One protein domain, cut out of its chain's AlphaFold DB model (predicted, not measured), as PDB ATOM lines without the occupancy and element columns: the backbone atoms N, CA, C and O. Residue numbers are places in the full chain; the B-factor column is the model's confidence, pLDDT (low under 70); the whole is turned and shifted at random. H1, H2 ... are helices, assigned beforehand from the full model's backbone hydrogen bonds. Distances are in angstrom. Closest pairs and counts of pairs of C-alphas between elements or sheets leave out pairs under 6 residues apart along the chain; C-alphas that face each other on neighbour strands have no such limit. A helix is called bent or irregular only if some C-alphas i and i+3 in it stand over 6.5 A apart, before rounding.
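This is residues 65 to 168 of the 233 residues of the protein "Hypothetical protein" of Adineta ricciae (UniProt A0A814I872). Two long helices, H1 and the bent but nearly straight H3, run opposite ways as a slender pair; the short helix H2 lies at the turn where the chain folds back. They come together only along part of their length and spread from each other on both sides of that place, and residues 65 to 88 of H1 and 149 to 168, mostly of H3, stick out free. The 104 printed residues hold three named helices in the order H1, H2, H3 and no named strand, and the class is all helix. The whole is an extended rod, with a radius of gyration of the C-alphas of 23.5 A and spans of 81 by 28 by 17 A.

H1, residues 65 to 113, and H2, residues 117 to 122, are apart. H3, residues 125 to 167, was assigned as one helix by its hydrogen bonds but is bent, with C-alphas 142 and 145 7.2 A apart; its arms H3a, residues 125 to 142, and H3b, residues 145 to 167, stand at a shallow tilt of 19 degrees. H2 and H3a meet only through their link, and H2 and H3b are apart. H1 touches H3a with residues 97 to 105 alone, against residues 136 to 140 of H3a; the closest C-alphas, of Val 101 and Glu 140, are 6.2 A apart. H1 and H3a run opposite ways at a shallow tilt of 20 degrees. H1 and H3b are close but not clearly touching, with the closest C-alphas, of Trp 93 and Leu 148, 7.3 A apart; they run opposite ways at a tilt of 38 degrees, only just steep. Each O i to N i+4 pair is within hydrogen-bond range in H1, H2 and H3b, and 12 of 14 in H3a.

H1 begins at C-alpha 65 (137.199, 181.957, 121.015) and measures 72.8 A to C-alpha 113 (179.731, 124.322, 133.947). H3a measures 26.1 A and H3b 32.5 A, ending at C-alpha 167 (149.603, 164.702, 101.479).

The C-alphas of Glu 65 and Thr 118, the two farthest apart, are 82.0 A from each other. The links H1 to H2 and H2 to H3 are tight, and the printed part has no cut. The mean pLDDT of the printed part is 88.2, and no printed residue is under 70.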
ATOM      1  N   GLU A  65     137.060 182.608 119.705       77.44
ATOM      2  CA  GLU A  65     137.199 181.957 121.015       77.44
ATOM      3  C   GLU A  65     136.880 180.461 120.971       77.44
ATOM      4  O   GLU A  65     137.589 179.672 121.597       77.44
ATOM      5  N   GLU A  66     135.834 180.062 120.245       82.06
ATOM      6  CA  GLU A  66     135.461 178.650 120.111       82.06
ATOM      7  C   GLU A  66     136.507 177.858 119.311       82.06
ATOM      8  O   GLU A  66     136.900 176.766 119.732       82.06
ATOM      9  N   GLN A  67     137.054 178.427 118.229       76.88
ATOM     10  CA  GLN A  67     138.144 177.799 117.467       76.88
ATOM     11  C   GLN A  67     139.413 177.619 118.316       76.88
ATOM     12  O   GLN A  67     140.022 176.546 118.323       76.88
ATOM     13  N   VAL A  68     139.793 178.636 119.094       81.25
ATOM     14  CA  VAL A  68     140.959 178.564 119.986       81.25
ATOM     15  C   VAL A  68     140.743 177.523 121.087       81.25
ATOM     16  O   VAL A  68     141.618 176.683 121.312       81.25
ATOM     17  N   LYS A  69     139.572 177.507 121.738       80.19
ATOM     18  CA  LYS A  69     139.236 176.504 122.766       80.19
ATOM     19  C   LYS A  69     139.249 175.083 122.196       80.19
ATOM     20  O   LYS A  69     139.745 174.164 122.853       80.19
ATOM     21  N   GLN A  70     138.763 174.889 120.970       82.31
ATOM     22  CA  GLN A  70     138.772 173.591 120.297       82.31
ATOM     23  C   GLN A  70     140.193 173.104 119.972       82.31
ATOM     24  O   GLN A  70     140.502 171.940 120.245       82.31
ATOM     25  N   ASN A  71     141.066 173.978 119.467       78.62
ATOM     26  CA  ASN A  71     142.460 173.637 119.162       78.62
ATOM     27  C   ASN A  71     143.255 173.314 120.435       78.62
ATOM     28  O   ASN A  71     143.973 172.315 120.485       78.62
ATOM     29  N   ILE A  72     143.060 174.098 121.504       84.44
ATOM     30  CA  ILE A  72     143.679 173.843 122.813       84.44
ATOM     31  C   ILE A  72     143.251 172.473 123.359       84.44
ATOM     32  O   ILE A  72     144.089 171.712 123.847       84.44
ATOM     33  N   ARG A  73     141.963 172.114 123.242       78.25
ATOM     34  CA  ARG A  73     141.460 170.802 123.676       78.25
ATOM     35  C   ARG A  73     142.118 169.649 122.912       78.25
ATOM     36  O   ARG A  73     142.463 168.645 123.529       78.25
ATOM     37  N   GLN A  74     142.303 169.777 121.597       79.06
ATOM     38  CA  GLN A  74     142.967 168.746 120.788       79.06
ATOM     39  C   GLN A  74     144.452 168.598 121.149       79.06
ATOM     40  O   GLN A  74     144.919 167.473 121.324       79.06
ATOM     41  N   LEU A  75     145.165 169.711 121.347       80.12
ATOM     42  CA  LEU A  75     146.567 169.709 121.780       80.12
ATOM     43  C   LEU A  75     146.756 169.023 123.140       80.12
ATOM     44  O   LEU A  75     147.661 168.205 123.299       80.12
ATOM     45  N   LEU A  76     145.867 169.295 124.103       86.12
ATOM     46  CA  LEU A  76     145.900 168.657 125.423       86.12
ATOM     47  C   LEU A  76     145.727 167.134 125.344       86.12
ATOM     48  O   LEU A  76     146.459 166.396 126.005       86.12
ATOM     49  N   ILE A  77     144.781 166.660 124.528       86.31
ATOM     50  CA  ILE A  77     144.522 165.223 124.360       86.31
ATOM     51  C   ILE A  77     145.725 164.531 123.705       86.31
ATOM     52  O   ILE A  77     146.173 163.495 124.195       86.31
ATOM     53  N   VAL A  78     146.288 165.111 122.639       81.75
ATOM     54  CA  VAL A  78     147.458 164.548 121.943       81.75
ATOM     55  C   VAL A  78     148.686 164.512 122.856       81.75
ATOM     56  O   VAL A  78     149.388 163.501 122.884       81.75
ATOM     57  N   GLY A  79     148.915 165.560 123.654       80.56
ATOM     58  CA  GLY A  79     150.018 165.607 124.616       80.56
ATOM     59  C   GLY A  79     149.928 164.508 125.678       80.56
ATOM     60  O   GLY A  79     150.915 163.818 125.939       80.56
ATOM     61  N   LEU A  80     148.735 164.283 126.243       89.62
ATOM     62  CA  LEU A  80     148.522 163.234 127.245       89.62
ATOM     63  C   LEU A  80     148.744 161.831 126.660       89.62
ATOM     64  O   LEU A  80     149.375 160.986 127.296       89.62
ATOM     65  N   ILE A  81     148.255 161.594 125.440       85.94
ATOM     66  CA  ILE A  81     148.429 160.316 124.737       85.94
ATOM     67  C   ILE A  81     149.906 160.074 124.413       85.94
ATOM     68  O   ILE A  81     150.404 158.978 124.661       85.94
ATOM     69  N   SER A  82     150.616 161.085 123.903       83.25
ATOM     70  CA  SER A  82     152.043 160.988 123.571       83.25
ATOM     71  C   SER A  82     152.887 160.649 124.802       83.25
ATOM     72  O   SER A  82     153.683 159.708 124.780       83.25
ATOM     73  N   TRP A  83     152.644 161.338 125.921       89.94
ATOM     74  CA  TRP A  83     153.334 161.067 127.181       89.94
ATOM     75  C   TRP A  83     153.085 159.640 127.685       89.94
ATOM     76  O   TRP A  83     154.031 158.928 128.025       89.94
ATOM     77  N   ALA A  84     151.825 159.189 127.677       90.81
ATOM     78  CA  ALA A  84     151.476 157.832 128.090       90.81
ATOM     79  C   ALA A  84     152.099 156.765 127.172       90.81
ATOM     80  O   ALA A  84     152.606 155.757 127.663       90.81
ATOM     81  N   CYS A  85     152.101 156.990 125.855       86.75
ATOM     82  CA  CYS A  85     152.684 156.077 124.875       86.75
ATOM     83  C   CYS A  85     154.196 155.918 125.080       86.75
ATOM     84  O   CYS A  85     154.680 154.793 125.187       86.75
ATOM     85  N   CYS A  86     154.919 157.031 125.230       84.31
ATOM     86  CA  CYS A  86     156.362 157.032 125.470       84.31
ATOM     87  C   CYS A  86     156.731 156.278 126.761       84.31
ATOM     88  O   CYS A  86     157.641 155.446 126.777       84.31
ATOM     89  N   LEU A  87     155.978 156.502 127.845       88.44
ATOM     90  CA  LEU A  87     156.193 155.770 129.093       88.44
ATOM     91  C   LEU A  87     155.967 154.266 128.927       88.44
ATOM     92  O   LEU A  87     156.778 153.469 129.399       88.44
ATOM     93  N   LEU A  88     154.880 153.867 128.265       91.38
ATOM     94  CA  LEU A  88     154.575 152.455 128.042       91.38
ATOM     95  C   LEU A  88     155.646 151.768 127.194       91.38
ATOM     96  O   LEU A  88     156.045 150.654 127.524       91.38
ATOM     97  N   GLU A  89     156.137 152.433 126.150       88.31
ATOM     98  CA  GLU A  89     157.178 151.914 125.268       88.31
ATOM     99  C   GLU A  89     158.482 151.638 126.028       88.31
ATOM    100  O   GLU A  89     158.975 150.505 126.036       88.31
ATOM    101  N   VAL A  90     159.001 152.632 126.756       88.56
ATOM    102  CA  VAL A  90     160.259 152.500 127.510       88.56
ATOM    103  C   VAL A  90     160.135 151.455 128.626       88.56
ATOM    104  O   VAL A  90     161.055 150.660 128.863       88.56
ATOM    105  N   LEU A  91     158.990 151.398 129.312       92.00
ATOM    106  CA  LEU A  91     158.746 150.404 130.357       92.00
ATOM    107  C   LEU A  91     158.634 148.987 129.781       92.00
ATOM    108  O   LEU A  91     159.275 148.066 130.292       92.00
ATOM    109  N   ALA A  92     157.868 148.797 128.706       92.12
ATOM    110  CA  ALA A  92     157.715 147.496 128.060       92.12
ATOM    111  C   ALA A  92     159.056 146.969 127.529       92.12
ATOM    112  O   ALA A  92     159.386 145.791 127.719       92.12
ATOM    113  N   TRP A  93     159.859 147.848 126.924       92.56
ATOM    114  CA  TRP A  93     161.173 147.486 126.410       92.56
ATOM    115  C   TRP A  93     162.151 147.135 127.532       92.56
ATOM    116  O   TRP A  93     162.754 146.060 127.525       92.56
ATOM    117  N   SER A  94     162.250 147.976 128.564       91.75
ATOM    118  CA  SER A  94     163.155 147.737 129.695       91.75
ATOM    119  C   SER A  94     162.820 146.455 130.469       91.75
ATOM    120  O   SER A  94     163.724 145.727 130.885       91.75
ATOM    121  N   LEU A  95     161.538 146.107 130.614       94.25
ATOM    122  CA  LEU A  95     161.120 144.824 131.185       94.25
ATOM    123  C   LEU A  95     161.534 143.639 130.304       94.25
ATOM    124  O   LEU A  95     161.967 142.601 130.816       94.25
ATOM    125  N   SER A  96     161.419 143.791 128.986       94.88
ATOM    126  CA  SER A  96     161.789 142.758 128.016       94.88
ATOM    127  C   SER A  96     163.292 142.483 128.032       94.88
ATOM    128  O   SER A  96     163.694 141.319 128.088       94.88
ATOM    129  N   VAL A  97     164.117 143.531 128.083       95.06
ATOM    130  CA  VAL A  97     165.584 143.435 128.155       95.06
ATOM    131  C   VAL A  97     166.014 142.695 129.419       95.06
ATOM    132  O   VAL A  97     166.752 141.717 129.339       95.06
ATOM    133  N   ARG A  98     165.472 143.070 130.587       94.06
ATOM    134  CA  ARG A  98     165.795 142.419 131.873       94.06
ATOM    135  C   ARG A  98     165.526 140.914 131.849       94.06
ATOM    136  O   ARG A  98     166.338 140.124 132.331       94.06
ATOM    137  N   ARG A  99     164.396 140.500 131.265       94.75
ATOM    138  CA  ARG A  99     164.046 139.077 131.121       94.75
ATOM    139  C   ARG A  99     165.004 138.354 130.178       94.75
ATOM    140  O   ARG A  99     165.439 137.251 130.499       94.75
ATOM    141  N   GLN A 100     165.328 138.958 129.035       96.00
ATOM    142  CA  GLN A 100     166.237 138.371 128.047       96.00
ATOM    143  C   GLN A 100     167.651 138.209 128.610       96.00
ATOM    144  O   GLN A 100     168.201 137.111 128.558       96.00
ATOM    145  N   VAL A 101     168.196 139.253 129.235       94.94
ATOM    146  CA  VAL A 101     169.533 139.230 129.845       94.94
ATOM    147  C   VAL A 101     169.611 138.163 130.935       94.94
ATOM    148  O   VAL A 101     170.520 137.342 130.911       94.94
ATOM    149  N   SER A 102     168.609 138.069 131.816       94.56
ATOM    150  CA  SER A 102     168.572 137.029 132.853       94.56
ATOM    151  C   SER A 102     168.579 135.607 132.271       94.56
ATOM    152  O   SER A 102     169.324 134.743 132.741       94.56
ATOM    153  N   ARG A 103     167.808 135.352 131.202       95.75
ATOM    154  CA  ARG A 103     167.805 134.053 130.506       95.75
ATOM    155  C   ARG A 103     169.166 133.736 129.889       95.75
ATOM    156  O   ARG A 103     169.630 132.601 130.005       95.75
ATOM    157  N   ILE A 104     169.799 134.728 129.263       95.19
ATOM    158  CA  ILE A 104     171.128 134.596 128.658       95.19
ATOM    159  C   ILE A 104     172.163 134.279 129.739       95.19
ATOM    160  O   ILE A 104     172.889 133.300 129.596       95.19
ATOM    161  N   SER A 105     172.186 135.016 130.852       93.31
ATOM    162  CA  SER A 105     173.125 134.783 131.956       93.31
ATOM    163  C   SER A 105     173.004 133.371 132.538       93.31
ATOM    164  O   SER A 105     174.017 132.703 132.738       93.31
ATOM    165  N   VAL A 106     171.779 132.872 132.746       94.81
ATOM    166  CA  VAL A 106     171.554 131.502 133.244       94.81
ATOM    167  C   VAL A 106     172.021 130.452 132.231       94.81
ATOM    168  O   VAL A 106     172.656 129.467 132.610       94.81
ATOM    169  N   SER A 107     171.732 130.652 130.943       94.69
ATOM    170  CA  SER A 107     172.160 129.737 129.877       94.69
ATOM    171  C   SER A 107     173.683 129.702 129.719       94.69
ATOM    172  O   SER A 107     174.273 128.626 129.595       94.69
ATOM    173  N   LEU A 108     174.334 130.869 129.790       93.31
ATOM    174  CA  LEU A 108     175.789 130.997 129.737       93.31
ATOM    175  C   LEU A 108     176.445 130.294 130.923       93.31
ATOM    176  O   LEU A 108     177.344 129.486 130.714       93.31
ATOM    177  N   PHE A 109     175.954 130.522 132.142       93.31
ATOM    178  CA  PHE A 109     176.484 129.866 133.337       93.31
ATOM    179  C   PHE A 109     176.320 128.341 133.276       93.31
ATOM    180  O   PHE A 109     177.257 127.594 133.552       93.31
ATOM    181  N   ARG A 110     175.156 127.860 132.820       94.62
ATOM    182  CA  ARG A 110     174.914 126.426 132.611       94.62
ATOM    183  C   ARG A 110     175.871 125.824 131.580       94.62
ATOM    184  O   ARG A 110     176.412 124.747 131.813       94.62
ATOM    185  N   SER A 111     176.084 126.516 130.464       91.44
ATOM    186  CA  SER A 111     176.989 126.071 129.398       91.44
ATOM    187  C   SER A 111     178.455 126.086 129.843       91.44
ATOM    188  O   SER A 111     179.238 125.251 129.398       91.44
ATOM    189  N   LEU A 112     178.819 127.004 130.743       91.75
ATOM    190  CA  LEU A 112     180.161 127.108 131.313       91.75
ATOM    191  C   LEU A 112     180.496 125.899 132.194       91.75
ATOM    192  O   LEU A 112     181.565 125.319 132.048       91.75
ATOM    193  N   ILE A 113     179.558 125.479 133.050       90.75
ATOM    194  CA  ILE A 113     179.731 124.322 133.947       90.75
ATOM    195  C   ILE A 113     179.794 122.998 133.173       90.75
ATOM    196  O   ILE A 113     180.458 122.060 133.599       90.75
ATOM    197  N   GLN A 114     179.109 122.903 132.030       91.50
ATOM    198  CA  GLN A 114     179.093 121.693 131.196       91.50
ATOM    199  C   GLN A 114     180.309 121.567 130.265       91.50
ATOM    200  O   GLN A 114     180.416 120.598 129.511       91.50
ATOM    201  N   ARG A 115     181.217 122.545 130.276       90.75
ATOM    202  CA  ARG A 115     182.419 122.536 129.443       90.75
ATOM    203  C   ARG A 115     183.422 121.494 129.965       90.75
ATOM    204  O   ARG A 115     183.481 121.220 131.158       90.75
ATOM    205  N   SER A 116     184.211 120.892 129.073       88.94
ATOM    206  CA  SER A 116     185.193 119.859 129.438       88.94
ATOM    207  C   SER A 116     186.262 120.374 130.412       88.94
ATOM    208  O   SER A 116     186.710 121.516 130.297       88.94
ATOM    209  N   MET A 117     186.729 119.503 131.318       82.94
ATOM    210  CA  MET A 117     187.777 119.819 132.306       82.94
ATOM    211  C   MET A 117     189.044 120.380 131.638       82.94
ATOM    212  O   MET A 117     189.590 121.375 132.087       82.94
ATOM    213  N   THR A 118     189.434 119.834 130.479       91.12
ATOM    214  CA  THR A 118     190.588 120.312 129.698       91.12
ATOM    215  C   THR A 118     190.467 121.780 129.275       91.12
ATOM    216  O   THR A 118     191.471 122.479 129.196       91.12
ATOM    217  N   TYR A 119     189.255 122.273 128.996       89.19
ATOM    218  CA  TYR A 119     189.048 123.688 128.673       89.19
ATOM    219  C   TYR A 119     189.155 124.574 129.918       89.19
ATOM    220  O   TYR A 119     189.633 125.705 129.822       89.19
ATOM    221  N   LEU A 120     188.705 124.062 131.065       86.38
ATOM    222  CA  LEU A 120     188.749 124.761 132.346       86.38
ATOM    223  C   LEU A 120     190.170 124.813 132.927       86.38
ATOM    224  O   LEU A 120     190.517 125.793 133.563       86.38
ATOM    225  N   ASP A 121     191.006 123.810 132.655       89.56
ATOM    226  CA  ASP A 121     192.422 123.820 133.046       89.56
ATOM    227  C   ASP A 121     193.262 124.724 132.129       89.56
ATOM    228  O   ASP A 121     194.243 125.327 132.561       89.56
ATOM    229  N   ALA A 122     192.875 124.844 130.852       90.12
ATOM    230  CA  ALA A 122     193.567 125.694 129.883       90.12
ATOM    231  C   ALA A 122     193.305 127.198 130.080       90.12
ATOM    232  O   ALA A 122     194.080 128.015 129.586       90.12
ATOM    233  N   ASN A 123     192.221 127.577 130.764       88.38
ATOM    234  CA  ASN A 123     191.860 128.972 131.012       88.38
ATOM    235  C   ASN A 123     191.698 129.194 132.514       88.38
ATOM    236  O   ASN A 123     190.909 128.506 133.151       88.38
ATOM    237  N   SER A 124     192.381 130.188 133.082       89.38
ATOM    238  CA  SER A 124     192.222 130.486 134.509       89.38
ATOM    239  C   SER A 124     190.758 130.818 134.849       89.38
ATOM    240  O   SER A 124     190.079 131.545 134.116       89.38
ATOM    241  N   ALA A 125     190.255 130.276 135.964       87.06
ATOM    242  CA  ALA A 125     188.866 130.475 136.389       87.06
ATOM    243  C   ALA A 125     188.520 131.967 136.564       87.06
ATOM    244  O   ALA A 125     187.414 132.399 136.219       87.06
ATOM    245  N   ASP A 126     189.489 132.759 137.024       89.06
ATOM    246  CA  ASP A 126     189.357 134.204 137.212       89.06
ATOM    247  C   ASP A 126     189.203 134.944 135.879       89.06
ATOM    248  O   ASP A 126     188.327 135.798 135.746       89.06
ATOM    249  N   GLU A 127     189.979 134.579 134.854       90.44
ATOM    250  CA  GLU A 127     189.872 135.182 133.524       90.44
ATOM    251  C   GLU A 127     188.519 134.875 132.870       90.44
ATOM    252  O   GLU A 127     187.895 135.752 132.270       90.44
ATOM    253  N   LEU A 128     188.034 133.638 133.004       89.94
ATOM    254  CA  LEU A 128     186.738 133.224 132.463       89.94
ATOM    255  C   LEU A 128     185.585 133.995 133.114       89.94
ATOM    256  O   LEU A 128     184.655 134.443 132.439       89.94
ATOM    257  N   THR A 129     185.668 134.164 134.432       90.44
ATOM    258  CA  THR A 129     184.667 134.861 135.237       90.44
ATOM    259  C   THR A 129     184.674 136.359 134.940       90.44
ATOM    260  O   THR A 129     183.614 136.935 134.692       90.44
ATOM    261  N   ALA A 130     185.856 136.975 134.851       92.88
ATOM    262  CA  ALA A 130     186.013 138.369 134.441       92.88
ATOM    263  C   ALA A 130     185.444 138.613 133.035       92.88
ATOM    264  O   ALA A 130     184.637 139.518 132.840       92.88
ATOM    265  N   LYS A 131     185.763 137.742 132.065       90.94
ATOM    266  CA  LYS A 131     185.196 137.809 130.707       90.94
ATOM    267  C   LYS A 131     183.673 137.707 130.711       90.94
ATOM    268  O   LYS A 131     183.010 138.405 129.947       90.94
ATOM    269  N   LEU A 132     183.097 136.834 131.536       92.19
ATOM    270  CA  LEU A 132     181.646 136.693 131.633       92.19
ATOM    271  C   LEU A 132     180.997 137.977 132.171       92.19
ATOM    272  O   LEU A 132     180.052 138.481 131.561       92.19
ATOM    273  N   PHE A 133     181.530 138.521 133.269       92.25
ATOM    274  CA  PHE A 133     181.034 139.759 133.871       92.25
ATOM    275  C   PHE A 133     181.223 140.984 132.975       92.25
ATOM    276  O   PHE A 133     180.373 141.865 133.006       92.25
ATOM    277  N   ASP A 134     182.250 141.013 132.125       94.75
ATOM    278  CA  ASP A 134     182.454 142.083 131.144       94.75
ATOM    279  C   ASP A 134     181.500 141.996 129.946       94.75
ATOM    280  O   ASP A 134     181.142 143.016 129.351       94.75
ATOM    281  N   ASN A 135     181.100 140.788 129.542       94.06
ATOM    282  CA  ASN A 135     180.298 140.583 128.334       94.06
ATOM    283  C   ASN A 135     178.790 140.732 128.574       94.06
ATOM    284  O   ASN A 135     178.090 141.265 127.715       94.06
ATOM    285  N   ILE A 136     178.279 140.305 129.733       93.94
ATOM    286  CA  ILE A 136     176.856 140.441 130.093       93.94
ATOM    287  C   ILE A 136     176.342 141.895 129.991       93.94
ATOM    288  O   ILE A 136     175.344 142.105 129.297       93.94
ATOM    289  N   PRO A 137     176.992 142.913 130.594       92.50
ATOM    290  CA  PRO A 137     176.514 144.293 130.521       92.50
ATOM    291  C   PRO A 137     176.618 144.874 129.106       92.50
ATOM    292  O   PRO A 137     175.777 145.676 128.715       92.50
ATOM    293  N   LYS A 138     177.593 144.441 128.291       92.69
ATOM    294  CA  LYS A 138     177.683 144.852 126.877       92.69
ATOM    295  C   LYS A 138     176.472 144.367 126.076       92.69
ATOM    296  O   LYS A 138     175.935 145.114 125.263       92.69
ATOM    297  N   ILE A 139     176.019 143.139 126.333       93.06
ATOM    298  CA  ILE A 139     174.809 142.579 125.714       93.06
ATOM    299  C   ILE A 139     173.562 143.325 126.203       93.06
ATOM    300  O   ILE A 139     172.691 143.646 125.397       93.06
ATOM    301  N   GLU A 140     173.478 143.635 127.500       92.62
ATOM    302  CA  GLU A 140     172.366 144.407 128.064       92.62
ATOM    303  C   GLU A 140     172.249 145.797 127.428       92.62
ATOM    304  O   GLU A 140     171.154 146.197 127.035       92.62
ATOM    305  N   LEU A 141     173.370 146.504 127.262       90.69
ATOM    306  CA  LEU A 141     173.398 147.808 126.599       90.69
ATOM    307  C   LEU A 141     172.985 147.709 125.126       90.69
ATOM    308  O   LEU A 141     172.182 148.517 124.666       90.69
ATOM    309  N   GLY A 142     173.479 146.691 124.415       91.50
ATOM    310  CA  GLY A 142     173.167 146.482 123.001       91.50
ATOM    311  C   GLY A 142     171.693 146.170 122.735       91.50
ATOM    312  O   GLY A 142     171.124 146.702 121.788       91.50
ATOM    313  N   ILE A 143     171.053 145.342 123.568       91.88
ATOM    314  CA  ILE A 143     169.624 144.985 123.430       91.88
ATOM    315  C   ILE A 143     168.714 146.068 124.036       91.88
ATOM    316  O   ILE A 143     167.551 146.190 123.654       91.88
ATOM    317  N   GLY A 144     169.237 146.839 124.990       89.31
ATOM    318  CA  GLY A 144     168.533 147.870 125.737       89.31
ATOM    319  C   GLY A 144     168.103 149.066 124.894       89.31
ATOM    320  O   GLY A 144     167.232 148.976 124.032       89.31
ATOM    321  N   ILE A 145     168.669 150.228 125.210       85.25
ATOM    322  CA  ILE A 145     168.250 151.503 124.622       85.25
ATOM    323  C   ILE A 145     168.673 151.645 123.156       85.25
ATOM    324  O   ILE A 145     167.944 152.244 122.371       85.25
ATOM    325  N   GLU A 146     169.809 151.058 122.773       89.75
ATOM    326  CA  GLU A 146     170.336 151.164 121.408       89.75
ATOM    327  C   GLU A 146     169.423 150.445 120.408       89.75
ATOM    328  O   GLU A 146     169.068 151.004 119.372       89.75
ATOM    329  N   LEU A 147     168.959 149.236 120.746       91.12
ATOM    330  CA  LEU A 147     168.040 148.494 119.882       91.12
ATOM    331  C   LEU A 147     166.661 149.159 119.806       91.12
ATOM    332  O   LEU A 147     166.068 149.183 118.730       91.12
ATOM    333  N   LEU A 148     166.178 149.731 120.917       87.75
ATOM    334  CA  LEU A 148     164.942 150.516 120.929       87.75
ATOM    335  C   LEU A 148     165.045 151.712 119.974       87.75
ATOM    336  O   LEU A 148     164.170 151.902 119.136       87.75
ATOM    337  N   LEU A 149     166.146 152.465 120.046       85.25
ATOM    338  CA  LEU A 149     166.394 153.606 119.167       85.25
ATOM    339  C   LEU A 149     166.480 153.186 117.694       85.25
ATOM    340  O   LEU A 149     165.916 153.852 116.831       85.25
ATOM    341  N   CYS A 150     167.150 152.071 117.384       87.94
ATOM    342  CA  CYS A 150     167.189 151.548 116.019       87.94
ATOM    343  C   CYS A 150     165.785 151.236 115.484       87.94
ATOM    344  O   CYS A 150     165.484 151.555 114.333       87.94
ATOM    345  N   VAL A 151     164.932 150.620 116.305       88.94
ATOM    346  CA  VAL A 151     163.554 150.295 115.921       88.94
ATOM    347  C   VAL A 151     162.720 151.564 115.730       88.94
ATOM    348  O   VAL A 151     162.046 151.670 114.706       88.94
ATOM    349  N   ASP A 152     162.814 152.541 116.639       85.38
ATOM    350  CA  ASP A 152     162.118 153.834 116.523       85.38
ATOM    351  C   ASP A 152     162.498 154.564 115.227       85.38
ATOM    352  O   ASP A 152     161.633 154.981 114.458       85.38
ATOM    353  N   VAL A 153     163.793 154.623 114.901       81.62
ATOM    354  CA  VAL A 153     164.273 155.263 113.667       81.62
ATOM    355  C   VAL A 153     163.716 154.573 112.418       81.62
ATOM    356  O   VAL A 153     163.306 155.254 111.477       81.62
ATOM    357  N   ILE A 154     163.656 153.239 112.395       88.00
ATOM    358  CA  ILE A 154     163.093 152.492 111.260       88.00
ATOM    359  C   ILE A 154     161.587 152.758 111.131       88.00
ATOM    360  O   ILE A 154     161.099 153.019 110.030       88.00
ATOM    361  N   LEU A 155     160.845 152.721 112.241       86.12
ATOM    362  CA  LEU A 155     159.402 152.970 112.253       86.12
ATOM    363  C   LEU A 155     159.067 154.407 111.844       86.12
ATOM    364  O   LEU A 155     158.186 154.617 111.012       86.12
ATOM    365  N   SER A 156     159.802 155.386 112.369       80.56
ATOM    366  CA  SER A 156     159.660 156.806 112.039       80.56
ATOM    367  C   SER A 156     160.014 157.089 110.575       80.56
ATOM    368  O   SER A 156     159.303 157.827 109.882       80.56
ATOM    369  N   ALA A 157     161.044 156.429 110.037       79.69
ATOM    370  CA  ALA A 157     161.379 156.508 108.617       79.69
ATOM    371  C   ALA A 157     160.239 155.974 107.732       79.69
ATOM    372  O   ALA A 157     159.847 156.629 106.768       79.69
ATOM    373  N   ILE A 158     159.648 154.826 108.073       85.94
ATOM    374  CA  ILE A 158     158.516 154.268 107.315       85.94
ATOM    375  C   ILE A 158     157.279 155.167 107.451       85.94
ATOM    376  O   ILE A 158     156.642 155.500 106.449       85.94
ATOM    377  N   GLY A 159     156.952 155.602 108.669       82.69
ATOM    378  CA  GLY A 159     155.795 156.451 108.949       82.69
ATOM    379  C   GLY A 159     155.849 157.785 108.205       82.69
ATOM    380  O   GLY A 159     154.883 158.165 107.543       82.69
ATOM    381  N   SER A 160     156.993 158.470 108.240       78.44
ATOM    382  CA  SER A 160     157.188 159.760 107.560       78.44
ATOM    383  C   SER A 160     157.067 159.665 106.036       78.44
ATOM    384  O   SER A 160     156.457 160.542 105.413       78.44
ATOM    385  N   VAL A 161     157.577 158.586 105.430       82.75
ATOM    386  CA  VAL A 161     157.420 158.322 103.992       82.75
ATOM    387  C   VAL A 161     155.944 158.128 103.646       82.75
ATOM    388  O   VAL A 161     155.439 158.793 102.742       82.75
ATOM    389  N   VAL A 162     155.222 157.286 104.391       84.50
ATOM    390  CA  VAL A 162     153.793 157.019 104.147       84.50
ATOM    391  C   VAL A 162     152.954 158.295 104.268       84.50
ATOM    392  O   VAL A 162     152.151 158.586 103.381       84.50
ATOM    393  N   ILE A 163     153.167 159.094 105.318       79.62
ATOM    394  CA  ILE A 163     152.421 160.344 105.547       79.62
ATOM    395  C   ILE A 163     152.683 161.352 104.419       79.62
ATOM    396  O   ILE A 163     151.752 161.993 103.926       79.62
ATOM    397  N   SER A 164     153.931 161.455 103.958       79.56
ATOM    398  CA  SER A 164     154.316 162.369 102.877       79.56
ATOM    399  C   SER A 164     153.616 162.015 101.555       79.56
ATOM    400  O   SER A 164     153.044 162.896 100.901       79.56
ATOM    401  N   PHE A 165     153.548 160.723 101.206       81.44
ATOM    402  CA  PHE A 165     152.835 160.245 100.012       81.44
ATOM    403  C   PHE A 165     151.335 160.571 100.027       81.44
ATOM    404  O   PHE A 165     150.775 160.875  98.972       81.44
ATOM    405  N   ILE A 166     150.694 160.559 101.199       85.25
ATOM    406  CA  ILE A 166     149.259 160.860 101.343       85.25
ATOM    407  C   ILE A 166     148.967 162.352 101.113       85.25
ATOM    408  O   ILE A 166     147.927 162.702 100.559       85.25
ATOM    409  N   ILE A 167     149.861 163.255 101.532       82.00
ATOM    410  CA  ILE A 167     149.603 164.702 101.479       82.00
ATOM    411  C   ILE A 167     149.762 165.247 100.061       82.00
ATOM    412  O   ILE A 167     148.866 165.957  99.608       82.00
ATOM    413  N   ASN A 168     150.897 164.969  99.413       82.06
ATOM    414  CA  ASN A 168     151.248 165.453  98.077       82.06
ATOM    415  C   ASN A 168     152.263 164.497  97.429       82.06
ATOM    416  O   ASN A 168     153.457 164.525  97.744       82.06
TER     417      ASN A 168